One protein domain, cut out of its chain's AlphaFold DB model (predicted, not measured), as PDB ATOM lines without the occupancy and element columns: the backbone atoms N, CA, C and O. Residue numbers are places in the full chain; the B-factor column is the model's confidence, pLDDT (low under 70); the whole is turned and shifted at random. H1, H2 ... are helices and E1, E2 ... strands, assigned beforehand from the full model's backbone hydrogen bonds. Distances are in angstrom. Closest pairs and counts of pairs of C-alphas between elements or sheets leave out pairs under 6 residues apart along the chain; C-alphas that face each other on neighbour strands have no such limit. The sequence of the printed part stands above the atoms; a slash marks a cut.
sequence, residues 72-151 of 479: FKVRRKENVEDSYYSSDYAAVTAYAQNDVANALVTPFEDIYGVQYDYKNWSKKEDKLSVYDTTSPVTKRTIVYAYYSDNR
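What this domain is: This is residues 72 to 151 of the 479 residues of the protein "Cell wall-binding repeat protein" of Lachnospiraceae bacterium oral taxon 082 str. F0431 (UniProt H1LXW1). A small antiparallel sheet of three strands, ordered E1, E3, E2, has the single helix H1 over one face, running along the strands, and long loops join the parts. The printed part has 80 residues, with E1, H1, E2 and E3 in that order along the chain; the class is mixed, helices and strands, and under half of the residues are in named elements. It is only just compact, close to loose, with a radius of gyration of the C-alphas of 13.5 A and spans of 40 by 28 by 16 A.

How they stand to each other: E3, residues 141 to 149, is the inner strand. Its pairing is staggered: residues 141 to 143 pair with E1, residues 72 to 74, and residues 144 to 149 with E2, residues 115 to 122. N 74 and O 141 are 2.8 A apart, and N 146 and O 120 are 2.9 A apart, both within hydrogen-bond range. E2 and E3 form a hairpin; E1 and E2 are apart. H1, residues 86 to 97, is on the sheet at a height of 9.7 A, over E3 and only just over E2, on which 3 of its C-alphas fall. On the local plane it stands at 25 degrees to E3. The closest C-alphas of H1 and E2, those of Ala 96 and Tyr 118, are 6.5 A apart. In H1, 7 of 8 O i to N i+4 pairs are within hydrogen-bond range. E1, H1 and E2 form a split strand-helix-strand unit, two strands running the same way with E3 between them, and its crossover is right-handed. H1 on one face of the sheet E1, E3, E2 gives two layers, a helix layer and a sheet layer.

Where its parts are: E1 begins at C-alpha 72 (140.195, 164.078, 215.278). H1 measures 15.3 A, E2 18.9 A and E3 23.9 A. E2 bends by 61 degrees at residue 119. E3 ends at C-alpha 149 (150.972, 150.934, 203.212).

The domain as a whole: The printed part has no cut, and its three links are long. The C-alphas farthest apart, those of Lys 77 and Gly 113, are 40.6 A apart. Mean pLDDT of the printed part is 80.2, and 13 residues are under 70, among them residues 98 to 104.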
ATOM      1  N   PHE A  72     140.955 163.121 214.489       76.19
ATOM      2  CA  PHE A  72     140.195 164.078 215.278       76.19
ATOM      3  C   PHE A  72     139.310 163.382 216.302       76.19
ATOM      4  O   PHE A  72     139.034 162.182 216.254       76.19
ATOM      5  N   LYS A  73     138.929 164.156 217.314       81.50
ATOM      6  CA  LYS A  73     138.238 163.673 218.504       81.50
ATOM      7  C   LYS A  73     136.756 164.000 218.407       81.50
ATOM      8  O   LYS A  73     136.388 165.158 218.573       81.50
ATOM      9  N   VAL A  74     135.932 162.973 218.246       83.19
ATOM     10  CA  VAL A  74     134.471 163.073 218.203       83.19
ATOM     11  C   VAL A  74     133.906 162.999 219.621       83.19
ATOM     12  O   VAL A  74     134.252 162.109 220.416       83.19
ATOM     13  N   ARG A  75     133.068 163.970 219.989       83.50
ATOM     14  CA  ARG A  75     132.453 164.045 221.321       83.50
ATOM     15  C   ARG A  75     131.235 163.131 221.407       83.50
ATOM     16  O   ARG A  75     130.584 162.825 220.421       83.50
ATOM     17  N   ARG A  76     130.918 162.691 222.627       85.88
ATOM     18  CA  ARG A  76     129.748 161.847 222.901       85.88
ATOM     19  C   ARG A  76     128.467 162.522 222.380       85.88
ATOM     20  O   ARG A  76     128.224 163.663 222.750       85.88
ATOM     21  N   LYS A  77     127.642 161.764 221.648       85.06
ATOM     22  CA  LYS A  77     126.394 162.162 220.964       85.06
ATOM     23  C   LYS A  77     126.557 163.031 219.707       85.06
ATOM     24  O   LYS A  77     125.542 163.469 219.184       85.06
ATOM     25  N   GLU A  78     127.772 163.244 219.214       85.81
ATOM     26  CA  GLU A  78     128.024 163.962 217.954       85.81
ATOM     27  C   GLU A  78     128.414 162.984 216.832       85.81
ATOM     28  O   GLU A  78     128.803 161.839 217.104       85.81
ATOM     29  N   ASN A  79     128.298 163.435 215.582       83.00
ATOM     30  CA  ASN A  79     128.636 162.703 214.362       83.00
ATOM     31  C   ASN A  79     129.816 163.387 213.631       83.00
ATOM     32  O   ASN A  79     129.982 164.598 213.710       83.00
ATOM     33  N   VAL A  80     130.646 162.619 212.916       76.88
ATOM     34  CA  VAL A  80     131.756 163.128 212.082       76.88
ATOM     35  C   VAL A  80     131.307 163.993 210.900       76.88
ATOM     36  O   VAL A  80     132.108 164.759 210.377       76.88
ATOM     37  N   GLU A  81     130.048 163.887 210.489       76.94
ATOM     38  CA  GLU A  81     129.441 164.704 209.435       76.94
ATOM     39  C   GLU A  81     128.898 166.038 209.966       76.94
ATOM     40  O   GLU A  81     128.565 166.925 209.179       76.94
ATOM     41  N   ASP A  82     128.845 166.222 211.292       77.31
ATOM     42  CA  ASP A  82     128.434 167.495 211.877       77.31
ATOM     43  C   ASP A  82     129.387 168.612 211.416       77.31
ATOM     44  O   ASP A  82     130.602 168.425 211.298       77.31
ATOM     45  N   SER A  83     128.855 169.827 211.229       72.44
ATOM     46  CA  SER A  83     129.609 171.006 210.756       72.44
ATOM     47  C   SER A  83     130.855 171.334 211.589       72.44
ATOM     48  O   SER A  83     131.753 172.039 211.135       72.44
ATOM     49  N   TYR A  84     130.928 170.805 212.811       67.12
ATOM     50  CA  TYR A  84     132.077 170.913 213.696       67.12
ATOM     51  C   TYR A  84     133.321 170.161 213.181       67.12
ATOM     52  O   TYR A  84     134.438 170.589 213.481       67.12
ATOM     53  N   TYR A  85     133.137 169.077 212.421       70.56
ATOM     54  CA  TYR A  85     134.190 168.172 211.933       70.56
ATOM     55  C   TYR A  85     134.391 168.234 210.413       70.56
ATOM     56  O   TYR A  85     135.361 167.671 209.900       70.56
ATOM     57  N   SER A  86     133.505 168.931 209.695       66.12
ATOM     58  CA  SER A  86     133.444 168.920 208.231       66.12
ATOM     59  C   SER A  86     134.733 169.371 207.541       66.12
ATOM     60  O   SER A  86     135.028 168.858 206.473       66.12
ATOM     61  N   SER A  87     135.551 170.250 208.133       68.56
ATOM     62  CA  SER A  87     136.802 170.688 207.495       68.56
ATOM     63  C   SER A  87     137.831 169.562 207.352       68.56
ATOM     64  O   SER A  87     138.487 169.467 206.322       68.56
ATOM     65  N   ASP A  88     137.970 168.701 208.364       68.81
ATOM     66  CA  ASP A  88     138.925 167.585 208.341       68.81
ATOM     67  C   ASP A  88     138.294 166.305 207.776       68.81
ATOM     68  O   ASP A  88     138.950 165.567 207.039       68.81
ATOM     69  N   TYR A  89     137.013 166.058 208.073       74.44
ATOM     70  CA  TYR A  89     136.278 164.909 207.547       74.44
ATOM     71  C   TYR A  89     136.051 165.019 206.035       74.44
ATOM     72  O   TYR A  89     136.345 164.072 205.304       74.44
ATOM     73  N   ALA A  90     135.591 166.174 205.539       73.19
ATOM     74  CA  ALA A  90     135.367 166.359 204.107       73.19
ATOM     75  C   ALA A  90     136.683 166.394 203.323       73.19
ATOM     76  O   ALA A  90     136.708 165.898 202.206       73.19
ATOM     77  N   ALA A  91     137.783 166.895 203.900       72.00
ATOM     78  CA  ALA A  91     139.084 166.901 203.226       72.00
ATOM     79  C   ALA A  91     139.595 165.481 202.926       72.00
ATOM     80  O   ALA A  91     139.988 165.194 201.798       72.00
ATOM     81  N   VAL A  92     139.541 164.569 203.903       72.12
ATOM     82  CA  VAL A  92     139.944 163.162 203.704       72.12
ATOM     83  C   VAL A  92     138.934 162.402 202.846       72.12
ATOM     84  O   VAL A  92     139.315 161.534 202.067       72.12
ATOM     85  N   THR A  93     137.643 162.720 202.963       72.56
ATOM     86  CA  THR A  93     136.604 162.060 202.159       72.56
ATOM     87  C   THR A  93     136.696 162.476 200.688       72.56
ATOM     88  O   THR A  93     136.660 161.613 199.819       72.56
ATOM     89  N   ALA A  94     136.935 163.760 200.403       71.50
ATOM     90  CA  ALA A  94     137.192 164.262 199.053       71.50
ATOM     91  C   ALA A  94     138.476 163.669 198.452       71.50
ATOM     92  O   ALA A  94     138.501 163.304 197.278       71.50
ATOM     93  N   TYR A  95     139.518 163.517 199.277       69.88
ATOM     94  CA  TYR A  95     140.738 162.791 198.926       69.88
ATOM     95  C   TYR A  95     140.444 161.332 198.526       69.88
ATOM     96  O   TYR A  95     140.933 160.853 197.509       69.88
ATOM     97  N   ALA A  96     139.611 160.629 199.300       67.69
ATOM     98  CA  ALA A  96     139.261 159.231 199.052       67.69
ATOM     99  C   ALA A  96     138.387 159.022 197.804       67.69
ATOM    100  O   ALA A  96     138.398 157.939 197.223       67.69
ATOM    101  N   GLN A  97     137.609 160.035 197.421       70.31
ATOM    102  CA  GLN A  97     136.686 159.980 196.287       70.31
ATOM    103  C   GLN A  97     137.322 160.443 194.967       70.31
ATOM    104  O   GLN A  97     136.747 160.211 193.912       70.31
ATOM    105  N   ASN A  98     138.530 161.025 195.008       69.31
ATOM    106  CA  ASN A  98     139.229 161.607 193.852       69.31
ATOM    107  C   ASN A  98     138.449 162.748 193.162       69.31
ATOM    108  O   ASN A  98     138.657 163.035 191.984       69.31
ATOM    109  N   ASP A  99     137.568 163.424 193.902       62.53
ATOM    110  CA  ASP A  99     136.566 164.345 193.346       62.53
ATOM    111  C   ASP A  99     137.068 165.791 193.162       62.53
ATOM    112  O   ASP A  99     136.336 166.654 192.672       62.53
ATOM    113  N   VAL A 100     138.313 166.096 193.555       63.56
ATOM    114  CA  VAL A 100     138.854 167.466 193.550       63.56
ATOM    115  C   VAL A 100     140.118 167.560 192.698       63.56
ATOM    116  O   VAL A 100     141.144 166.949 192.994       63.56
ATOM    117  N   ALA A 101     140.071 168.395 191.657       49.03
ATOM    118  CA  ALA A 101     141.235 168.699 190.831       49.03
ATOM    119  C   ALA A 101     142.365 169.326 191.674       49.03
ATOM    120  O   ALA A 101     142.128 170.265 192.435       49.03
ATOM    121  N   ASN A 102     143.600 168.840 191.502       55.84
ATOM    122  CA  ASN A 102     144.806 169.261 192.239       55.84
ATOM    123  C   ASN A 102     144.831 168.909 193.742       55.84
ATOM    124  O   ASN A 102     145.675 169.439 194.480       55.84
ATOM    125  N   ALA A 103     143.932 168.035 194.201       62.25
ATOM    126  CA  ALA A 103     144.049 167.372 195.496       62.25
ATOM    127  C   ALA A 103     144.929 166.115 195.382       62.25
ATOM    128  O   ALA A 103     145.089 165.557 194.298       62.25
ATOM    129  N   LEU A 104     145.501 165.678 196.508       63.25
ATOM    130  CA  LEU A 104     146.143 164.366 196.597       63.25
ATOM    131  C   LEU A 104     145.080 163.283 196.290       63.25
ATOM    132  O   LEU A 104     143.908 163.468 196.614       63.25
ATOM    133  N   VAL A 105     145.478 162.182 195.656       75.06
ATOM    134  CA  VAL A 105     144.595 161.095 195.181       75.06
ATOM    135  C   VAL A 105     145.039 159.789 195.848       75.06
ATOM    136  O   VAL A 105     146.213 159.644 196.190       75.06
ATOM    137  N   THR A 106     144.124 158.847 196.088       79.31
ATOM    138  CA  THR A 106     144.484 157.495 196.560       79.31
ATOM    139  C   THR A 106     144.531 156.500 195.391       79.31
ATOM    140  O   THR A 106     143.582 156.463 194.602       79.31
ATOM    141  N   PRO A 107     145.570 155.650 195.278       86.44
ATOM    142  CA  PRO A 107     146.795 155.641 196.079       86.44
ATOM    143  C   PRO A 107     147.779 156.752 195.664       86.44
ATOM    144  O   PRO A 107     147.740 157.227 194.532       86.44
ATOM    145  N   PHE A 108     148.700 157.114 196.557       82.75
ATOM    146  CA  PHE A 108     149.861 157.966 196.247       82.75
ATOM    147  C   PHE A 108     151.142 157.346 196.805       82.75
ATOM    148  O   PHE A 108     151.086 156.455 197.657       82.75
ATOM    149  N   GLU A 109     152.286 157.835 196.335       86.38
ATOM    150  CA  GLU A 109     153.613 157.390 196.757       86.38
ATOM    151  C   GLU A 109     154.338 158.515 197.496       86.38
ATOM    152  O   GLU A 109     154.333 159.666 197.057       86.38
ATOM    153  N   ASP A 110     154.977 158.192 198.620       84.69
ATOM    154  CA  ASP A 110     155.853 159.144 199.297       84.69
ATOM    155  C   ASP A 110     157.262 159.201 198.672       84.69
ATOM    156  O   ASP A 110     157.642 158.392 197.823       84.69
ATOM    157  N   ILE A 111     158.077 160.162 199.114       82.50
ATOM    158  CA  ILE A 111     159.486 160.314 198.714       82.50
ATOM    159  C   ILE A 111     160.355 159.093 199.046       82.50
ATOM    160  O   ILE A 111     161.448 158.957 198.497       82.50
ATOM    161  N   TYR A 112     159.886 158.192 199.913       82.50
ATOM    162  CA  TYR A 112     160.553 156.936 200.242       82.50
ATOM    163  C   TYR A 112     160.083 155.773 199.351       82.50
ATOM    164  O   TYR A 112     160.513 154.638 199.561       82.50
ATOM    165  N   GLY A 113     159.231 156.030 198.353       86.75
ATOM    166  CA  GLY A 113     158.694 155.016 197.447       86.75
ATOM    167  C   GLY A 113     157.632 154.119 198.093       86.75
ATOM    168  O   GLY A 113     157.328 153.049 197.560       86.75
ATOM    169  N   VAL A 114     157.091 154.516 199.252       89.62
ATOM    170  CA  VAL A 114     156.012 153.799 199.938       89.62
ATOM    171  C   VAL A 114     154.678 154.275 199.388       89.62
ATOM    172  O   VAL A 114     154.363 155.463 199.423       89.62
ATOM    173  N   GLN A 115     153.876 153.330 198.914       90.25
ATOM    174  CA  GLN A 115     152.516 153.574 198.470       90.25
ATOM    175  C   GLN A 115     151.565 153.536 199.667       90.25
ATOM    176  O   GLN A 115     151.592 152.585 200.451       90.25
ATOM    177  N   TYR A 116     150.682 154.526 199.764       87.44
ATOM    178  CA  TYR A 116     149.588 154.560 200.729       87.44
ATOM    179  C   TYR A 116     148.260 154.503 199.993       87.44
ATOM    180  O   TYR A 116     148.023 155.233 199.031       87.44
ATOM    181  N   ASP A 117     147.383 153.636 200.477       88.31
ATOM    182  CA  ASP A 117     146.061 153.405 199.918       88.31
ATOM    183  C   ASP A 117     145.034 153.572 201.039       88.31
ATOM    184  O   ASP A 117     145.045 152.843 202.040       88.31
ATOM    185  N   TYR A 118     144.185 154.587 200.904       87.19
ATOM    186  CA  TYR A 118     143.144 154.873 201.875       87.19
ATOM    187  C   TYR A 118     142.082 153.780 201.875       87.19
ATOM    188  O   TYR A 118     141.500 153.449 200.845       87.19
ATOM    189  N   LYS A 119     141.779 153.251 203.064       87.50
ATOM    190  CA  LYS A 119     140.768 152.199 203.215       87.50
ATOM    191  C   LYS A 119     139.476 152.712 203.814       87.50
ATOM    192  O   LYS A 119     138.407 152.417 203.286       87.50
ATOM    193  N   ASN A 120     139.553 153.402 204.951       87.12
ATOM    194  CA  ASN A 120     138.377 153.956 205.618       87.12
ATOM    195  C   ASN A 120     138.766 154.828 206.818       87.12
ATOM    196  O   ASN A 120     139.912 154.837 207.267       87.12
ATOM    197  N   TRP A 121     137.769 155.453 207.432       86.94
ATOM    198  CA  TRP A 121     137.872 155.941 208.796       86.94
ATOM    199  C   TRP A 121     137.965 154.777 209.782       86.94
ATOM    200  O   TRP A 121     137.254 153.771 209.686       86.94
ATOM    201  N   SER A 122     138.833 154.923 210.778       89.69
ATOM    202  CA  SER A 122     139.098 153.900 211.776       89.69
ATOM    203  C   SER A 122     139.047 154.421 213.205       89.69
ATOM    204  O   SER A 122     139.384 155.561 213.498       89.69
ATOM    205  N   LYS A 123     138.656 153.545 214.133       88.62
ATOM    206  CA  LYS A 123     138.741 153.757 215.586       88.62
ATOM    207  C   LYS A 123     140.152 153.519 216.140       88.62
ATOM    208  O   LYS A 123     140.363 153.710 217.336       88.62
ATOM    209  N   LYS A 124     141.080 153.014 215.320       86.38
ATOM    210  CA  LYS A 124     142.460 152.684 215.693       86.38
ATOM    211  C   LYS A 124     143.425 153.250 214.654       86.38
ATOM    212  O   LYS A 124     143.066 153.376 213.491       86.38
ATOM    213  N   GLU A 125     144.625 153.604 215.098       82.56
ATOM    214  CA  GLU A 125     145.663 154.216 214.252       82.56
ATOM    215  C   GLU A 125     146.479 153.149 213.510       82.56
ATOM    216  O   GLU A 125     146.805 153.309 212.344       82.56
ATOM    217  N   ASP A 126     146.763 152.034 214.183       80.31
ATOM    218  CA  ASP A 126     147.692 150.978 213.771       80.31
ATOM    219  C   ASP A 126     147.043 149.845 212.967       80.31
ATOM    220  O   ASP A 126     147.731 149.060 212.316       80.31
ATOM    221  N   LYS A 127     145.714 149.725 213.027       88.31
ATOM    222  CA  LYS A 127     144.966 148.693 212.305       88.31
ATOM    223  C   LYS A 127     143.577 149.153 211.920       88.31
ATOM    224  O   LYS A 127     142.908 149.838 212.694       88.31
ATOM    225  N   LEU A 128     143.092 148.661 210.784       90.12
ATOM    226  CA  LEU A 128     141.747 148.972 210.328       90.12
ATOM    227  C   LEU A 128     140.698 148.391 211.287       90.12
ATOM    228  O   LEU A 128     140.390 147.203 211.303       90.12
ATOM    229  N   SER A 129     140.124 149.272 212.092       91.50
ATOM    230  CA  SER A 129     138.895 149.061 212.851       91.50
ATOM    231  C   SER A 129     137.845 150.031 212.325       91.50
ATOM    232  O   SER A 129     137.788 151.154 212.828       91.50
ATOM    233  N   VAL A 130     137.060 149.622 211.326       89.50
ATOM    234  CA  VAL A 130     136.117 150.499 210.607       89.50
ATOM    235  C   VAL A 130     135.249 151.309 211.578       89.50
ATOM    236  O   VAL A 130     134.700 150.787 212.559       89.50
ATOM    237  N   TYR A 131     135.195 152.613 211.333       85.56
ATOM    238  CA  TYR A 131     134.341 153.556 212.034       85.56
ATOM    239  C   TYR A 131     133.045 153.759 211.242       85.56
ATOM    240  O   TYR A 131     133.086 153.974 210.038       85.56
ATOM    241  N   ASP A 132     131.905 153.664 211.927       84.88
ATOM    242  CA  ASP A 132     130.605 153.973 211.329       84.88
ATOM    243  C   ASP A 132     130.398 155.488 211.366       84.88
ATOM    244  O   ASP A 132     130.310 156.075 212.447       84.88
ATOM    245  N   THR A 133     130.354 156.107 210.189       82.12
ATOM    246  CA  THR A 133     130.175 157.551 210.024       82.12
ATOM    247  C   THR A 133     128.708 157.971 210.074       82.12
ATOM    248  O   THR A 133     128.420 159.144 210.266       82.12
ATOM    249  N   THR A 134     127.765 157.033 209.973       81.00
ATOM    250  CA  THR A 134     126.332 157.341 209.841       81.00
ATOM    251  C   THR A 134     125.633 157.582 211.181       81.00
ATOM    252  O   THR A 134     124.559 158.182 211.227       81.00
ATOM    253  N   SER A 135     126.254 157.170 212.291       82.62
ATOM    254  CA  SER A 135     125.653 157.207 213.627       82.62
ATOM    255  C   SER A 135     126.443 158.076 214.619       82.62
ATOM    256  O   SER A 135     127.676 158.035 214.633       82.62
ATOM    257  N   PRO A 136     125.772 158.807 215.533       85.69
ATOM    258  CA  PRO A 136     126.449 159.536 216.604       85.69
ATOM    259  C   PRO A 136     127.227 158.620 217.558       85.69
ATOM    260  O   PRO A 136     126.775 157.527 217.917       85.69
ATOM    261  N   VAL A 137     128.372 159.083 218.073       84.75
ATOM    262  CA  VAL A 137     129.202 158.254 218.964       84.75
ATOM    263  C   VAL A 137     128.625 158.148 220.379       84.75
ATOM    264  O   VAL A 137     128.287 159.133 221.036       84.75
ATOM    265  N   THR A 138     128.590 156.937 220.935       84.81
ATOM    266  CA  THR A 138     128.069 156.683 222.296       84.81
ATOM    267  C   THR A 138     129.029 157.112 223.408       84.81
ATOM    268  O   THR A 138     128.609 157.399 224.535       84.81
ATOM    269  N   LYS A 139     130.322 157.206 223.085       85.62
ATOM    270  CA  LYS A 139     131.404 157.683 223.947       85.62
ATOM    271  C   LYS A 139     132.393 158.509 223.135       85.62
ATOM    272  O   LYS A 139     132.499 158.357 221.922       85.62
ATOM    273  N   ARG A 140     133.144 159.361 223.829       83.00
ATOM    274  CA  ARG A 140     134.218 160.167 223.243       83.00
ATOM    275  C   ARG A 140     135.220 159.258 222.526       83.00
ATOM    276  O   ARG A 140     135.813 158.399 223.175       83.00
ATOM    277  N   THR A 141     135.392 159.457 221.224       84.00
ATOM    278  CA  THR A 141     136.149 158.554 220.344       84.00
ATOM    279  C   THR A 141     137.132 159.359 219.500       84.00
ATOM    280  O   THR A 141     136.819 160.471 219.090       84.00
ATOM    281  N   ILE A 142     138.333 158.828 219.282       84.06
ATOM    282  CA  ILE A 142     139.281 159.384 218.313       84.06
ATOM    283  C   ILE A 142     139.118 158.575 217.031       84.06
ATOM    284  O   ILE A 142     139.094 157.344 217.088       84.06
ATOM    285  N   VAL A 143     138.952 159.274 215.913       86.06
ATOM    286  CA  VAL A 143     138.794 158.683 214.586       86.06
ATOM    287  C   VAL A 143     140.019 159.051 213.755       86.06
ATOM    288  O   VAL A 143     140.513 160.176 213.845       86.06
ATOM    289  N   TYR A 144     140.522 158.085 212.995       86.56
ATOM    290  CA  TYR A 144     141.755 158.149 212.217       86.56
ATOM    291  C   TYR A 144     141.439 157.872 210.752       86.56
ATOM    292  O   TYR A 144     140.714 156.920 210.463       86.56
ATOM    293  N   ALA A 145     141.984 158.660 209.832       85.00
ATOM    294  CA  ALA A 145     142.028 158.274 208.427       85.00
ATOM    295  C   ALA A 145     143.012 157.101 208.297       85.00
ATOM    296  O   ALA A 145     144.199 157.268 208.573       85.00
ATOM    297  N   TYR A 146     142.519 155.902 207.976       86.25
ATOM    298  CA  TYR A 146     143.353 154.703 207.917       86.25
ATOM    299  C   TYR A 146     143.787 154.394 206.487       86.25
ATOM    300  O   TYR A 146     142.961 154.256 205.579       86.25
ATOM    301  N   TYR A 147     145.091 154.189 206.344       86.44
ATOM    302  CA  TYR A 147     145.760 153.831 205.105       86.44
ATOM    303  C   TYR A 147     146.439 152.478 205.291       86.44
ATOM    304  O   TYR A 147     147.065 152.232 206.323       86.44
ATOM    305  N   SER A 148     146.327 151.599 204.301       90.19
ATOM    306  CA  SER A 148     147.296 150.511 204.170       90.19
ATOM    307  C   SER A 148     148.527 151.041 203.448       90.19
ATOM    308  O   SER A 148     148.376 151.784 202.479       90.19
ATOM    309  N   ASP A 149     149.712 150.626 203.884       90.69
ATOM    310  CA  ASP A 149     150.972 150.934 203.212       90.69
ATOM    311  C   ASP A 149     151.738 149.661 202.847       90.69
ATOM    312  O   ASP A 149     151.487 148.598 203.419       90.69
ATOM    313  N   ASN A 150     152.650 149.778 201.883       93.38
ATOM    314  CA  ASN A 150     153.523 148.691 201.436       93.38
ATOM    315  C   ASN A 150     154.969 148.848 201.948       93.38
ATOM    316  O   ASN A 150     155.925 148.397 201.311       93.38
ATOM    317  N   ARG A 151     155.178 149.535 203.083       88.69
ATOM    318  CA  ARG A 151     156.530 149.876 203.559       88.69
ATOM    319  C   ARG A 151     157.378 148.634 203.814       88.69
ATOM    320  O   ARG A 151     158.578 148.640 203.544       88.69
TER     321      ARG A 151